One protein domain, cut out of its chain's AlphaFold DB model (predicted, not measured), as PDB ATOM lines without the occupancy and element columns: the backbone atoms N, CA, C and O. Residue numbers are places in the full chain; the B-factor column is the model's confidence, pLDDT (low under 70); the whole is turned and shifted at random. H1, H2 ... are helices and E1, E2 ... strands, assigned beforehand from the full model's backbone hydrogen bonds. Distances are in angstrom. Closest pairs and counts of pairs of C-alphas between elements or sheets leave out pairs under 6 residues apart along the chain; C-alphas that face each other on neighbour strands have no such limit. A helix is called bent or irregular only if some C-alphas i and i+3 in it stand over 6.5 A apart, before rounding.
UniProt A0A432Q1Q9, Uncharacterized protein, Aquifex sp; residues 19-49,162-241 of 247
ATOM      1  N   CYS A  19      84.784 105.957  68.543       62.62
ATOM      2  CA  CYS A  19      85.500 104.689  68.437       62.62
ATOM      3  C   CYS A  19      86.365 104.564  67.171       62.62
ATOM      4  O   CYS A  19      86.105 103.696  66.335       62.62
ATOM      5  N   PRO A  20      87.448 105.348  67.024       64.25
ATOM      6  CA  PRO A  20      88.381 105.196  65.903       64.25
ATOM      7  C   PRO A  20      89.180 103.878  65.955       64.25
ATOM      8  O   PRO A  20      89.918 103.561  65.026       64.25
ATOM      9  N   ILE A  21      89.072 103.102  67.043       75.44
ATOM     10  CA  ILE A  21      89.826 101.864  67.269       75.44
ATOM     11  C   ILE A  21      88.872 100.742  67.653       75.44
ATOM     12  O   ILE A  21      88.012 100.908  68.516       75.44
ATOM     13  N   LYS A  22      89.096  99.554  67.087       83.38
ATOM     14  CA  LYS A  22      88.407  98.337  67.521       83.38
ATOM     15  C   LYS A  22      88.952  97.894  68.879       83.38
ATOM     16  O   LYS A  22      90.120  97.513  68.983       83.38
ATOM     17  N   VAL A  23      88.110  97.922  69.907       86.56
ATOM     18  CA  VAL A  23      88.442  97.429  71.247       86.56
ATOM     19  C   VAL A  23      87.734  96.099  71.473       86.56
ATOM     20  O   VAL A  23      86.552  95.943  71.176       86.56
ATOM     21  N   PHE A  24      88.459  95.121  71.995       88.12
ATOM     22  CA  PHE A  24      87.924  93.810  72.338       88.12
ATOM     23  C   PHE A  24      88.148  93.549  73.818       88.12
ATOM     24  O   PHE A  24      89.224  93.811  74.352       88.12
ATOM     25  N   LEU A  25      87.139  93.002  74.476       86.94
ATOM     26  CA  LEU A  25      87.203  92.610  75.871       86.94
ATOM     27  C   LEU A  25      86.841  91.133  75.944       86.94
ATOM     28  O   LEU A  25      85.698  90.785  75.691       86.94
ATOM     29  N   MET A  26      87.828  90.291  76.231       87.88
ATOM     30  CA  MET A  26      87.741  88.833  76.191       87.88
ATOM     31  C   MET A  26      87.987  88.232  77.568       87.88
ATOM     32  O   MET A  26      88.720  88.788  78.392       87.88
ATOM     33  N   TYR A  27      87.466  87.027  77.779       84.44
ATOM     34  CA  TYR A  27      87.685  86.259  78.997       84.44
ATOM     35  C   TYR A  27      88.066  84.834  78.621       84.44
ATOM     36  O   TYR A  27      87.388  84.199  77.820       84.44
ATOM     37  N   LYS A  28      89.179  84.337  79.157       83.75
ATOM     38  CA  LYS A  28      89.659  82.982  78.877       83.75
ATOM     39  C   LYS A  28      89.839  82.215  80.172       83.75
ATOM     40  O   LYS A  28      90.418  82.725  81.132       83.75
ATOM     41  N   THR A  29      89.378  80.976  80.169       78.06
ATOM     42  CA  THR A  29      89.764  79.968  81.152       78.06
ATOM     43  C   THR A  29      91.036  79.270  80.680       78.06
ATOM     44  O   THR A  29      91.272  79.130  79.480       78.06
ATOM     45  N   SER A  30      91.901  78.880  81.610       74.69
ATOM     46  CA  SER A  30      93.104  78.104  81.308       74.69
ATOM     47  C   SER A  30      93.374  77.103  82.425       74.69
ATOM     48  O   SER A  30      93.069  77.381  83.583       74.69
ATOM     49  N   ASP A  31      93.994  75.983  82.060       74.50
ATOM     50  CA  ASP A  31      94.368  74.892  82.972       74.50
ATOM     51  C   ASP A  31      95.757  75.091  83.600       74.50
ATOM     52  O   ASP A  31      96.327  74.183  84.204       74.50
ATOM     53  N   LYS A  32      96.342  76.287  83.440       75.00
ATOM     54  CA  LYS A  32      97.596  76.673  84.106       75.00
ATOM     55  C   LYS A  32      97.399  76.770  85.627       75.00
ATOM     56  O   LYS A  32      96.347  76.437  86.152       75.00
ATOM     57  N   SER A  33      98.413  77.194  86.382       64.88
ATOM     58  CA  SER A  33      98.321  77.220  87.848       64.88
ATOM     59  C   SER A  33      98.806  78.529  88.480       64.88
ATOM     60  O   SER A  33      99.611  79.291  87.935       64.88
ATOM     61  N   GLY A  34      98.288  78.807  89.679       67.62
ATOM     62  CA  GLY A  34      98.859  79.781  90.606       67.62
ATOM     63  C   GLY A  34      98.717  81.252  90.197       67.62
ATOM     64  O   GLY A  34      97.617  81.766  89.982       67.62
ATOM     65  N   LYS A  35      99.839  81.990  90.198       69.50
ATOM     66  CA  LYS A  35      99.862  83.453  89.980       69.50
ATOM     67  C   LYS A  35      99.406  83.861  88.573       69.50
ATOM     68  O   LYS A  35      99.005  85.011  88.404       69.50
ATOM     69  N   TYR A  36      99.400  82.931  87.616       72.69
ATOM     70  CA  TYR A  36      98.957  83.140  86.237       72.69
ATOM     71  C   TYR A  36      97.544  83.739  86.147       72.69
ATOM     72  O   TYR A  36      97.307  84.665  85.384       72.69
ATOM     73  N   PHE A  37      96.621  83.303  87.005       78.50
ATOM     74  CA  PHE A  37      95.228  83.775  87.002       78.50
ATOM     75  C   PHE A  37      95.011  85.094  87.723       78.50
ATOM     76  O   PHE A  37      93.885  85.561  87.863       78.50
ATOM     77  N   ARG A  38      96.072  85.710  88.242       81.94
ATOM     78  CA  ARG A  38      96.021  87.027  88.883       81.94
ATOM     79  C   ARG A  38      96.390  88.111  87.875       81.94
ATOM     80  O   ARG A  38      97.062  89.067  88.244       81.94
ATOM     81  N   ARG A  39      95.984  87.937  86.616       85.50
ATOM     82  CA  ARG A  39      96.518  88.658  85.463       85.50
ATOM     83  C   ARG A  39      95.427  89.079  84.480       85.50
ATOM     84  O   ARG A  39      94.407  88.403  84.336       85.50
ATOM     85  N   THR A  40      95.653  90.195  83.805       88.94
ATOM     86  CA  THR A  40      94.938  90.596  82.591       88.94
ATOM     87  C   THR A  40      95.965  90.930  81.528       88.94
ATOM     88  O   THR A  40      96.842  91.753  81.782       88.94
ATOM     89  N   ASP A  41      95.819  90.343  80.347       86.81
ATOM     90  CA  ASP A  41      96.701  90.622  79.218       86.81
ATOM     91  C   ASP A  41      96.071  91.735  78.372       86.81
ATOM     92  O   ASP A  41      94.896  91.664  78.015       86.81
ATOM     93  N   VAL A  42      96.834  92.776  78.054       88.50
ATOM     94  CA  VAL A  42      96.460  93.814  77.091       88.50
ATOM     95  C   VAL A  42      97.282  93.606  75.836       88.50
ATOM     96  O   VAL A  42      98.504  93.722  75.856       88.50
ATOM     97  N   ILE A  43      96.614  93.285  74.740       85.62
ATOM     98  CA  ILE A  43      97.249  92.963  73.471       85.62
ATOM     99  C   ILE A  43      96.986  94.109  72.499       85.62
ATOM    100  O   ILE A  43      95.853  94.348  72.082       85.62
ATOM    101  N   VAL A  44      98.040  94.821  72.131       87.00
ATOM    102  CA  VAL A  44      98.011  95.953  71.210       87.00
ATOM    103  C   VAL A  44      98.421  95.458  69.828       87.00
ATOM    104  O   VAL A  44      99.544  94.999  69.637       87.00
ATOM    105  N   TYR A  45      97.509  95.557  68.863       82.69
ATOM    106  CA  TYR A  45      97.772  95.215  67.470       82.69
ATOM    107  C   TYR A  45      98.029  96.492  66.687       82.69
ATOM    108  O   TYR A  45      97.166  97.373  66.635       82.69
ATOM    109  N   THR A  46      99.182  96.584  66.044       77.94
ATOM    110  CA  THR A  46      99.575  97.759  65.266       77.94
ATOM    111  C   THR A  46      99.687  97.417  63.782       77.94
ATOM    112  O   THR A  46      99.834  96.258  63.411       77.94
ATOM    113  N   ASN A  47      99.621  98.425  62.922       68.75
ATOM    114  CA  ASN A  47      99.930  98.334  61.500       68.75
ATOM    115  C   ASN A  47     101.438  98.485  61.224       68.75
ATOM    116  O   ASN A  47     101.839  98.500  60.060       68.75
ATOM    117  N   VAL A  48     102.268  98.607  62.270       65.81
ATOM    118  CA  VAL A  48     103.725  98.543  62.138       65.81
ATOM    119  C   VAL A  48     104.085  97.130  61.702       65.81
ATOM    120  O   VAL A  48     103.587  96.152  62.256       65.81
ATOM    121  N   LYS A  49     104.937  97.025  60.690       63.66
ATOM    122  CA  LYS A  49     105.453  95.749  60.213       63.66
ATOM    123  C   LYS A  49     106.925  95.692  60.551       63.66
ATOM    124  O   LYS A  49     107.664  96.588  60.152       63.66
ATOM    125  N   LEU A 162     101.866  93.996  63.921       69.50
ATOM    126  CA  LEU A 162     102.635  93.847  65.162       69.50
ATOM    127  C   LEU A 162     101.730  93.552  66.352       69.50
ATOM    128  O   LEU A 162     100.756  94.281  66.556       69.50
ATOM    129  N   LYS A 163     102.087  92.571  67.182       74.12
ATOM    130  CA  LYS A 163     101.321  92.198  68.374       74.12
ATOM    131  C   LYS A 163     102.161  92.399  69.632       74.12
ATOM    132  O   LYS A 163     103.019  91.584  69.950       74.12
ATOM    133  N   ILE A 164     101.846  93.443  70.392       78.25
ATOM    134  CA  ILE A 164     102.523  93.761  71.654       78.25
ATOM    135  C   ILE A 164     101.630  93.316  72.813       78.25
ATOM    136  O   ILE A 164     100.495  93.775  72.918       78.25
ATOM    137  N   THR A 165     102.114  92.429  73.687       79.06
ATOM    138  CA  THR A 165     101.334  91.916  74.830       79.06
ATOM    139  C   THR A 165     101.855  92.473  76.151       79.06
ATOM    140  O   THR A 165     103.043  92.392  76.439       79.06
ATOM    141  N   TYR A 166     100.947  93.003  76.968       81.69
ATOM    142  CA  TYR A 166     101.206  93.578  78.284       81.69
ATOM    143  C   TYR A 166     100.441  92.827  79.362       81.69
ATOM    144  O   TYR A 166      99.216  92.898  79.414       81.69
ATOM    145  N   SER A 167     101.149  92.177  80.272       83.38
ATOM    146  CA  SER A 167     100.532  91.476  81.396       83.38
ATOM    147  C   SER A 167     100.419  92.375  82.622       83.38
ATOM    148  O   SER A 167     101.418  92.801  83.197       83.38
ATOM    149  N   VAL A 168      99.192  92.637  83.063       85.94
ATOM    150  CA  VAL A 168      98.896  93.418  84.271       85.94
ATOM    151  C   VAL A 168      98.557  92.473  85.413       85.94
ATOM    152  O   VAL A 168      97.586  91.719  85.326       85.94
ATOM    153  N   TYR A 169      99.314  92.542  86.510       84.25
ATOM    154  CA  TYR A 169      99.147  91.648  87.657       84.25
ATOM    155  C   TYR A 169      98.381  92.291  88.824       84.25
ATOM    156  O   TYR A 169      98.441  93.495  89.092       84.25
ATOM    157  N   PHE A 170      97.662  91.444  89.557       87.44
ATOM    158  CA  PHE A 170      96.786  91.804  90.665       87.44
ATOM    159  C   PHE A 170      97.156  91.037  91.937       87.44
ATOM    160  O   PHE A 170      97.658  89.912  91.910       87.44
ATOM    161  N   GLY A 171      96.828  91.624  93.089       81.62
ATOM    162  CA  GLY A 171      96.838  90.884  94.352       81.62
ATOM    163  C   GLY A 171      95.812  89.744  94.359       81.62
ATOM    164  O   GLY A 171      94.869  89.721  93.561       81.62
ATOM    165  N   TYR A 172      95.972  88.798  95.289       77.25
ATOM    166  CA  TYR A 172      95.032  87.685  95.448       77.25
ATOM    167  C   TYR A 172      93.600  88.197  95.650       77.25
ATOM    168  O   TYR A 172      93.388  89.113  96.440       77.25
ATOM    169  N   ALA A 173      92.647  87.661  94.881       73.50
ATOM    170  CA  ALA A 173      91.243  88.092  94.842       73.50
ATOM    171  C   ALA A 173      90.984  89.599  94.576       73.50
ATOM    172  O   ALA A 173      89.837  90.040  94.609       73.50
ATOM    173  N   LYS A 174      92.008  90.408  94.260       87.25
ATOM    174  CA  LYS A 174      91.842  91.837  93.955       87.25
ATOM    175  C   LYS A 174      91.443  92.039  92.497       87.25
ATOM    176  O   LYS A 174      91.959  91.360  91.614       87.25
ATOM    177  N   VAL A 175      90.578  93.024  92.256       90.00
ATOM    178  CA  VAL A 175      90.139  93.460  90.912       90.00
ATOM    179  C   VAL A 175      90.725  94.812  90.493       90.00
ATOM    180  O   VAL A 175      90.542  95.245  89.363       90.00
ATOM    181  N   LYS A 176      91.438  95.481  91.406       90.50
ATOM    182  CA  LYS A 176      92.150  96.743  91.174       90.50
ATOM    183  C   LYS A 176      93.642  96.528  91.417       90.50
ATOM    184  O   LYS A 176      94.015  95.738  92.289       90.50
ATOM    185  N   THR A 177      94.479  97.257  90.690       86.69
ATOM    186  CA  THR A 177      95.933  97.271  90.879       86.69
ATOM    187  C   THR A 177      96.466  98.706  90.853       86.69
ATOM    188  O   THR A 177      95.822  99.596  90.291       86.69
ATOM    189  N   LYS A 178      97.617  98.929  91.496       83.44
ATOM    190  CA  LYS A 178      98.394 100.183  91.441       83.44
ATOM    191  C   LYS A 178      99.614 100.031  90.520       83.44
ATOM    192  O   LYS A 178     100.631 100.681  90.737       83.44
ATOM    193  N   ASP A 179      99.530  99.126  89.549       77.81
ATOM    194  CA  ASP A 179     100.604  98.877  88.593       77.81
ATOM    195  C   ASP A 179     100.973 100.177  87.860       77.81
ATOM    196  O   ASP A 179     100.149 100.773  87.160       77.81
ATOM    197  N   LYS A 180     102.216 100.628  88.067       74.50
ATOM    198  CA  LYS A 180     102.739 101.874  87.495       74.50
ATOM    199  C   LYS A 180     102.836 101.794  85.966       74.50
ATOM    200  O   LYS A 180     102.792 102.826  85.301       74.50
ATOM    201  N   ASN A 181     102.881 100.587  85.399       73.75
ATOM    202  CA  ASN A 181     102.975 100.376  83.957       73.75
ATOM    203  C   ASN A 181     101.671 100.674  83.208       73.75
ATOM    204  O   ASN A 181     101.710 100.864  81.994       73.75
ATOM    205  N   LEU A 182     100.531 100.796  83.902       84.56
ATOM    206  CA  LEU A 182      99.260 101.176  83.272       84.56
ATOM    207  C   LEU A 182      99.335 102.549  82.594       84.56
ATOM    208  O   LEU A 182      98.764 102.739  81.522       84.56
ATOM    209  N   GLU A 183     100.070 103.489  83.190       81.56
ATOM    210  CA  GLU A 183     100.269 104.823  82.623       81.56
ATOM    211  C   GLU A 183     101.176 104.774  81.382       81.56
ATOM    212  O   GLU A 183     100.901 105.430  80.377       81.56
ATOM    213  N   HIS A 184     102.219 103.936  81.396       78.88
ATOM    214  CA  HIS A 184     103.064 103.705  80.220       78.88
ATOM    215  C   HIS A 184     102.279 103.064  79.072       78.88
ATOM    216  O   HIS A 184     102.386 103.514  77.931       78.88
ATOM    217  N   LEU A 185     101.441 102.072  79.376       85.06
ATOM    218  CA  LEU A 185     100.569 101.411  78.410       85.06
ATOM    219  C   LEU A 185      99.547 102.384  77.802       85.06
ATOM    220  O   LEU A 185      99.378 102.419  76.583       85.06
ATOM    221  N   ARG A 186      98.930 103.239  78.629       88.19
ATOM    222  CA  ARG A 186      98.050 104.326  78.169       88.19
ATOM    223  C   ARG A 186      98.769 105.265  77.205       88.19
ATOM    224  O   ARG A 186      98.241 105.571  76.136       88.19
ATOM    225  N   ARG A 187      99.983 105.705  77.550       82.00
ATOM    226  CA  ARG A 187     100.794 106.584  76.691       82.00
ATOM    227  C   ARG A 187     101.171 105.910  75.377       82.00
ATOM    228  O   ARG A 187     101.078 106.561  74.341       82.00
ATOM    229  N   LEU A 188     101.560 104.632  75.396       83.19
ATOM    230  CA  LEU A 188     101.874 103.889  74.176       83.19
ATOM    231  C   LEU A 188     100.655 103.798  73.257       83.19
ATOM    232  O   LEU A 188     100.752 104.156  72.087       83.19
ATOM    233  N   ILE A 189      99.511 103.351  73.780       87.06
ATOM    234  CA  ILE A 189      98.286 103.209  72.983       87.06
ATOM    235  C   ILE A 189      97.852 104.564  72.414       87.06
ATOM    236  O   ILE A 189      97.511 104.641  71.236       87.06
ATOM    237  N   SER A 190      97.935 105.640  73.204       83.00
ATOM    238  CA  SER A 190      97.649 107.000  72.733       83.00
ATOM    239  C   SER A 190      98.585 107.428  71.596       83.00
ATOM    240  O   SER A 190      98.115 107.903  70.566       83.00
ATOM    241  N   LYS A 191      99.900 107.194  71.726       80.75
ATOM    242  CA  LYS A 191     100.875 107.483  70.661       80.75
ATOM    243  C   LYS A 191     100.565 106.700  69.385       80.75
ATOM    244  O   LYS A 191     100.438 107.300  68.326       80.75
ATOM    245  N   LEU A 192     100.377 105.384  69.492       82.69
ATOM    246  CA  LEU A 192     100.071 104.526  68.342       82.69
ATOM    247  C   LEU A 192      98.755 104.920  67.664       82.69
ATOM    248  O   LEU A 192      98.673 104.892  66.438       82.69
ATOM    249  N   ARG A 193      97.737 105.305  68.446       83.19
ATOM    250  CA  ARG A 193      96.468 105.837  67.933       83.19
ATOM    251  C   ARG A 193      96.691 107.115  67.137       83.19
ATOM    252  O   ARG A 193      96.260 107.189  65.994       83.19
ATOM    253  N   ASN A 194      97.355 108.099  67.737       79.25
ATOM    254  CA  ASN A 194      97.548 109.415  67.130       79.25
ATOM    255  C   ASN A 194      98.419 109.343  65.867       79.25
ATOM    256  O   ASN A 194      98.232 110.132  64.952       79.25
ATOM    257  N   SER A 195      99.330 108.371  65.791       74.88
ATOM    258  CA  SER A 195     100.137 108.104  64.597       74.88
ATOM    259  C   SER A 195      99.418 107.265  63.528       74.88
ATOM    260  O   SER A 195     100.040 106.911  62.533       74.88
ATOM    261  N   GLY A 196      98.152 106.871  63.725       77.75
ATOM    262  CA  GLY A 196      97.420 106.001  62.787       77.75
ATOM    263  C   GLY A 196      97.969 104.569  62.695       77.75
ATOM    264  O   GLY A 196      97.593 103.794  61.814       77.75
ATOM    265  N   LEU A 197      98.865 104.195  63.610       79.69
ATOM    266  CA  LEU A 197      99.531 102.895  63.636       79.69
ATOM    267  C   LEU A 197      98.748 101.860  64.441       79.69
ATOM    268  O   LEU A 197      99.047 100.677  64.351       79.69
ATOM    269  N   LEU A 198      97.758 102.259  65.236       84.25
ATOM    270  CA  LEU A 198      96.978 101.333  66.050       84.25
ATOM    271  C   LEU A 198      95.821 100.711  65.260       84.25
ATOM    272  O   LEU A 198      94.937 101.417  64.786       84.25
ATOM    273  N   LYS A 199      95.787  99.377  65.181       84.19
ATOM    274  CA  LYS A 199      94.730  98.623  64.489       84.19
ATOM    275  C   LYS A 199      93.600  98.207  65.431       84.19
ATOM    276  O   LYS A 199      92.426  98.398  65.121       84.19
ATOM    277  N   ARG A 200      93.947  97.584  66.560       87.69
ATOM    278  CA  ARG A 200      92.998  97.156  67.601       87.69
ATOM    279  C   ARG A 200      93.701  96.934  68.937       87.69
ATOM    280  O   ARG A 200      94.912  96.727  68.970       87.69
ATOM    281  N   VAL A 201      92.930  96.910  70.017       89.50
ATOM    282  CA  VAL A 201      93.413  96.530  71.354       89.50
ATOM    283  C   VAL A 201      92.493  95.462  71.934       89.50
ATOM    284  O   VAL A 201      91.273  95.597  71.861       89.50
ATOM    285  N   GLU A 202      93.065  94.413  72.515       90.62
ATOM    286  CA  GLU A 202      92.332  93.358  73.218       90.62
ATOM    287  C   GLU A 202      92.689  93.390  74.708       90.62
ATOM    288  O   GLU A 202      93.858  93.487  75.066       90.62
ATOM    289  N   PHE A 203      91.691  93.283  75.579       92.06
ATOM    290  CA  PHE A 203      91.854  93.115  77.022       92.06
ATOM    291  C   PHE A 203      91.365  91.719  77.388       92.06
ATOM    292  O   PHE A 203      90.181  91.430  77.238       92.06
ATOM    293  N   VAL A 204      92.257  90.852  77.858       89.31
ATOM    294  CA  VAL A 204      91.974  89.438  78.118       89.31
ATOM    295  C   VAL A 204      92.074  89.158  79.613       89.31
ATOM    296  O   VAL A 204      93.158  89.164  80.195       89.31
ATOM    297  N   GLY A 205      90.936  88.902  80.255       90.25
ATOM    298  CA  GLY A 205      90.897  88.403  81.629       90.25
ATOM    299  C   GLY A 205      91.182  86.903  81.666       90.25
ATOM    300  O   GLY A 205      90.529  86.148  80.949       90.25
ATOM    301  N   LEU A 206      92.122  86.468  82.508       86.88
ATOM    302  CA  LEU A 206      92.485  85.054  82.652       86.88
ATOM    303  C   LEU A 206      91.915  84.472  83.948       86.88
ATOM    304  O   LEU A 206      92.175  84.993  85.035       86.88
ATOM    305  N   ALA A 207      91.158  83.384  83.826       85.31
ATOM    306  CA  ALA A 207      90.532  82.665  84.930       85.31
ATOM    307  C   ALA A 207      91.043  81.223  85.027       85.31
ATOM    308  O   ALA A 207      91.357  80.594  84.017       85.31
ATOM    309  N   ASP A 208      91.113  80.709  86.254       82.44
ATOM    310  CA  ASP A 208      91.490  79.319  86.530       82.44
ATOM    311  C   ASP A 208      90.302  78.398  86.280       82.44
ATOM    312  O   ASP A 208      89.281  78.527  86.967       82.44
ATOM    313  N   ALA A 209      90.445  77.493  85.310       81.38
ATOM    314  CA  ALA A 209      89.446  76.471  85.017       81.38
ATOM    315  C   ALA A 209      89.315  75.456  86.165       81.38
ATOM    316  O   ALA A 209      88.211  75.004  86.458       81.38
ATOM    317  N   ASN A 210      90.415  75.187  86.879       81.50
ATOM    318  CA  ASN A 210      90.519  74.197  87.953       81.50
ATOM    319  C   ASN A 210      90.253  74.794  89.346       81.50
ATOM    320  O   ASN A 210      90.506  74.167  90.376       81.50
ATOM    321  N   SER A 211      89.752  76.032  89.410       79.94
ATOM    322  CA  SER A 211      89.392  76.666  90.676       79.94
ATOM    323  C   SER A 211      88.305  75.874  91.400       79.94
ATOM    324  O   SER A 211      87.356  75.411  90.779       79.94
ATOM    325  N   LYS A 212      88.331  75.877  92.741       83.06
ATOM    326  CA  LYS A 212      87.192  75.419  93.562       83.06
ATOM    327  C   LYS A 212      85.865  76.102  93.187       83.06
ATOM    328  O   LYS A 212      84.803  75.565  93.468       83.06
ATOM    329  N   ASN A 213      85.910  77.303  92.594       85.50
ATOM    330  CA  ASN A 213      84.726  77.981  92.066       85.50
ATOM    331  C   ASN A 213      85.043  78.693  90.731       85.50
ATOM    332  O   ASN A 213      85.353  79.894  90.726       85.50
ATOM    333  N   PRO A 214      84.954  77.978  89.593       83.50
ATOM    334  CA  PRO A 214      85.328  78.504  88.278       83.50
ATOM    335  C   PRO A 214      84.473  79.702  87.850       83.50
ATOM    336  O   PRO A 214      85.003  80.691  87.343       83.50
ATOM    337  N   LYS A 215      83.162  79.677  88.146       86.12
ATOM    338  CA  LYS A 215      82.237  80.789  87.855       86.12
ATOM    339  C   LYS A 215      82.674  82.077  88.554       86.12
ATOM    340  O   LYS A 215      82.791  83.124  87.922       86.12
ATOM    341  N   LYS A 216      82.983  82.000  89.854       86.75
ATOM    342  CA  LYS A 216      83.465  83.156  90.625       86.75
ATOM    343  C   LYS A 216      84.803  83.674  90.096       86.75
ATOM    344  O   LYS A 216      85.012  84.885  90.063       86.75
ATOM    345  N   ASN A 217      85.706  82.786  89.689       85.56
ATOM    346  CA  ASN A 217      87.006  83.199  89.166       85.56
ATOM    347  C   ASN A 217      86.891  83.883  87.797       85.56
ATOM    348  O   ASN A 217      87.524  84.913  87.568       85.56
ATOM    349  N   LEU A 218      86.010  83.380  86.930       88.69
ATOM    350  CA  LEU A 218      85.681  84.027  85.665       88.69
ATOM    351  C   LEU A 218      85.145  85.447  85.888       88.69
ATOM    352  O   LEU A 218      85.627  86.388  85.265       88.69
ATOM    353  N   GLU A 219      84.235  85.642  86.843       90.19
ATOM    354  CA  GLU A 219      83.732  86.976  87.204       90.19
ATOM    355  C   GLU A 219      84.830  87.916  87.728       90.19
ATOM    356  O   GLU A 219      84.853  89.111  87.419       90.19
ATOM    357  N   VAL A 220      85.792  87.396  88.493       89.50
ATOM    358  CA  VAL A 220      86.959  88.177  88.930       89.50
ATOM    359  C   VAL A 220      87.838  88.564  87.737       89.50
ATOM    360  O   VAL A 220      88.262  89.719  87.648       89.50
ATOM    361  N   ALA A 221      88.089  87.643  86.806       89.44
ATOM    362  CA  ALA A 221      88.844  87.910  85.584       89.44
ATOM    363  C   ALA A 221      88.157  88.974  84.711       89.44
ATOM    364  O   ALA A 221      88.823  89.908  84.256       89.44
ATOM    365  N   LYS A 222      86.825  88.912  84.577       91.38
ATOM    366  CA  LYS A 222      86.016  89.939  83.901       91.38
ATOM    367  C   LYS A 222      86.206  91.315  84.526       91.38
ATOM    368  O   LYS A 222      86.530  92.283  83.836       91.38
ATOM    369  N   LYS A 223      86.061  91.405  85.852       92.44
ATOM    370  CA  LYS A 223      86.212  92.662  86.604       92.44
ATOM    371  C   LYS A 223      87.613  93.258  86.471       92.44
ATOM    372  O   LYS A 223      87.740  94.477  86.380       92.44
ATOM    373  N   ARG A 224      88.656  92.423  86.428       93.12
ATOM    374  CA  ARG A 224      90.038  92.870  86.193       93.12
ATOM    375  C   ARG A 224      90.221  93.434  84.791       93.12
ATOM    376  O   ARG A 224      90.696  94.558  84.667       93.12
ATOM    377  N   ALA A 225      89.780  92.714  83.762       92.12
ATOM    378  CA  ALA A 225      89.901  93.175  82.383       92.12
ATOM    379  C   ALA A 225      89.161  94.504  82.155       92.12
ATOM    380  O   ALA A 225      89.730  95.445  81.602       92.12
ATOM    381  N   LEU A 226      87.948  94.632  82.705       92.62
ATOM    382  CA  LEU A 226      87.185  95.886  82.720       92.62
ATOM    383  C   LEU A 226      87.917  97.019  83.447       92.62
ATOM    384  O   LEU A 226      87.890  98.163  82.995       92.62
ATOM    385  N   PHE A 227      88.551  96.730  84.585       93.38
ATOM    386  CA  PHE A 227      89.327  97.727  85.319       93.38
ATOM    387  C   PHE A 227      90.509  98.240  84.491       93.38
ATOM    388  O   PHE A 227      90.703  99.455  84.416       93.38
ATOM    389  N   VAL A 228      91.274  97.343  83.858       93.31
ATOM    390  CA  VAL A 228      92.424  97.723  83.024       93.31
ATOM    391  C   VAL A 228      91.969  98.540  81.822       93.31
ATOM    392  O   VAL A 228      92.527  99.610  81.594       93.31
ATOM    393  N   LEU A 229      90.910  98.115  81.122       92.56
ATOM    394  CA  LEU A 229      90.327  98.869  80.008       92.56
ATOM    395  C   LEU A 229      89.989 100.301  80.428       92.56
ATOM    396  O   LEU A 229      90.484 101.249  79.824       92.56
ATOM    397  N   LYS A 230      89.239 100.465  81.526       90.94
ATOM    398  CA  LYS A 230      88.855 101.789  82.044       90.94
ATOM    399  C   LYS A 230      90.059 102.649  82.417       90.94
ATOM    400  O   LYS A 230      90.014 103.864  82.267       90.94
ATOM    401  N   LYS A 231      91.124 102.039  82.943       92.38
ATOM    402  CA  LYS A 231      92.344 102.757  83.333       92.38
ATOM    403  C   LYS A 231      93.196 103.179  82.144       92.38
ATOM    404  O   LYS A 231      93.803 104.243  82.202       92.38
ATOM    405  N   VAL A 232      93.244 102.360  81.101       90.19
ATOM    406  CA  VAL A 232      94.114 102.573  79.943       90.19
ATOM    407  C   VAL A 232      93.435 103.442  78.885       90.19
ATOM    408  O   VAL A 232      94.078 104.338  78.347       90.19
ATOM    409  N   LEU A 233      92.152 103.210  78.599       88.69
ATOM    410  CA  LEU A 233      91.427 103.870  77.505       88.69
ATOM    411  C   LEU A 233      90.358 104.868  77.958       88.69
ATOM    412  O   LEU A 233      89.884 105.631  77.125       88.69
ATOM    413  N   GLY A 234      90.006 104.893  79.245       86.56
ATOM    414  CA  GLY A 234      88.878 105.681  79.751       86.56
ATOM    415  C   GLY A 234      87.586 104.867  79.837       86.56
ATOM    416  O   GLY A 234      87.525 103.710  79.412       86.56
ATOM    417  N   LYS A 235      86.553 105.440  80.464       83.38
ATOM    418  CA  LYS A 235      85.247 104.769  80.604       83.38
ATOM    419  C   LYS A 235      84.460 104.803  79.296       83.38
ATOM    420  O   LYS A 235      83.716 103.866  79.036       83.38
ATOM    421  N   GLU A 236      84.673 105.843  78.498       78.75
ATOM    422  CA  GLU A 236      84.009 106.102  77.220       78.75
ATOM    423  C   GLU A 236      84.329 104.990  76.207       78.75
ATOM    424  O   GLU A 236      83.474 104.558  75.443       78.75
ATOM    425  N   ALA A 237      85.530 104.406  76.286       80.56
ATOM    426  CA  ALA A 237      85.954 103.298  75.431       80.56
ATOM    427  C   ALA A 237      85.128 102.005  75.595       80.56
ATOM    428  O   ALA A 237      85.287 101.083  74.794       80.56
ATOM    429  N   LEU A 238      84.266 101.903  76.617       80.00
ATOM    430  CA  LEU A 238      83.337 100.776  76.754       80.00
ATOM    431  C   LEU A 238      82.291 100.738  75.640       80.00
ATOM    432  O   LEU A 238      81.905  99.649  75.228       80.00
ATOM    433  N   GLU A 239      81.886 101.897  75.127       78.06
ATOM    434  CA  GLU A 239      80.954 102.007  73.997       78.06
ATOM    435  C   GLU A 239      81.571 101.446  72.705       78.06
ATOM    436  O   GLU A 239      80.867 101.030  71.789       78.06
ATOM    437  N   CYS A 240      82.903 101.350  72.669       77.25
ATOM    438  CA  CYS A 240      83.691 100.848  71.547       77.25
ATOM    439  C   CYS A 240      84.025  99.357  71.631       77.25
ATOM    440  O   CYS A 240      84.699  98.824  70.740       77.25
ATOM    441  N   VAL A 241      83.632  98.683  72.716       79.69
ATOM    442  CA  VAL A 241      83.910  97.257  72.893       79.69
ATOM    443  C   VAL A 241      83.026  96.463  71.945       79.69
ATOM    444  O   VAL A 241      81.804  96.575  71.975       79.69
TER     445      VAL A 241
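AT A GLANCE: This is residues 19 to 49 and 162 to 241 of the 247 residues of an uncharacterized protein of Aquifex sp (UniProt A0A432Q1Q9). A twisted four-stranded sheet has two helices, H2 and H3, packed over one face and no named helix over the other. The long H3 covers E4 and E2, H2 covers E2 and E3, and the short H1 sits beside the strands at the sheet's level. The printed part has 111 residues, with three named helices and four named strands in the order E1, H1, E2, E3, H2, E4, H3. The sheet's order is E1, E4, E2, E3, mixed, and the class is mixed, helices and strands. The whole is compact, with a radius of gyration of the C-alphas of 14.0 A, yet elongated in outline, spanning 45 by 26 by 24 A.

IN THESE COORDINATES: E1, residues 22 to 30, begins at C-alpha 22 (88.407, 98.337, 67.521) and is 24.9 A long. H1, residues 34 to 37, is 6.5 A long; it is neither bent nor irregular, but only just. E2, residues 39 to 46, measures 22.4 A. After the cut, E3, residues 162 to 169, begins at C-alpha 162 (102.635, 93.847, 65.162) and measures 22.9 A. H2, residues 181 to 194, is 19.9 A long, and E4, residues 198 to 208, is 30.6 A. H3, residues 214 to 233, is 28.2 A long and ends at C-alpha 233 (91.427, 103.870, 77.505).

HOW THE PARTS SIT: E1 and E4 are parallel at 23 degrees, with N 26 and O 203 2.8 A apart, within hydrogen-bond range. E4 and E2 are antiparallel at 161 degrees, with N 43 and O 202 at 2.8 A. E2 and E3 are antiparallel at 161 degrees, with N 42 and O 166 at 2.7 A. E1 and E3 are the edge strands. H3 is on the sheet at a height of 7.2 A, along the strands, at 25 degrees to E4 on the local plane; its closest C-alphas to E4 are those of Ala 221 and Gly 205, 4.5 A apart. H2, on the same face at a height of 9.5 A, runs along the strands at 19 degrees to E2 on the local plane. E3, H2 and E4 form a split strand-helix-strand unit, two same-way strands with E2 between them, and its crossover is right-handed. H2 touches H3 with residues 182 to 186 alone, at a steep tilt of 57 degrees, the same way; their closest C-alphas are those of Arg 186 and Val 232, 4.7 A apart. H1 stands at the sheet's level, at a height of 2.3 A. In H2 and H3 every O i to N i+4 pair is within hydrogen-bond range; H1 is too short for such a pair.

THE WHOLE: The C-alphas farthest apart, those of Ser 195 and Lys 212, are 45.6 A apart. Residues 50 to 161 are not printed, and C-alphas 49 and 162 are 6.0 A apart across the cut. The link from E3 to H2, with 11 residues, is long. The mean pLDDT of the printed part is 82.7; residues 19 to 20, 33 to 35, 47 to 49 and 162 are under 70.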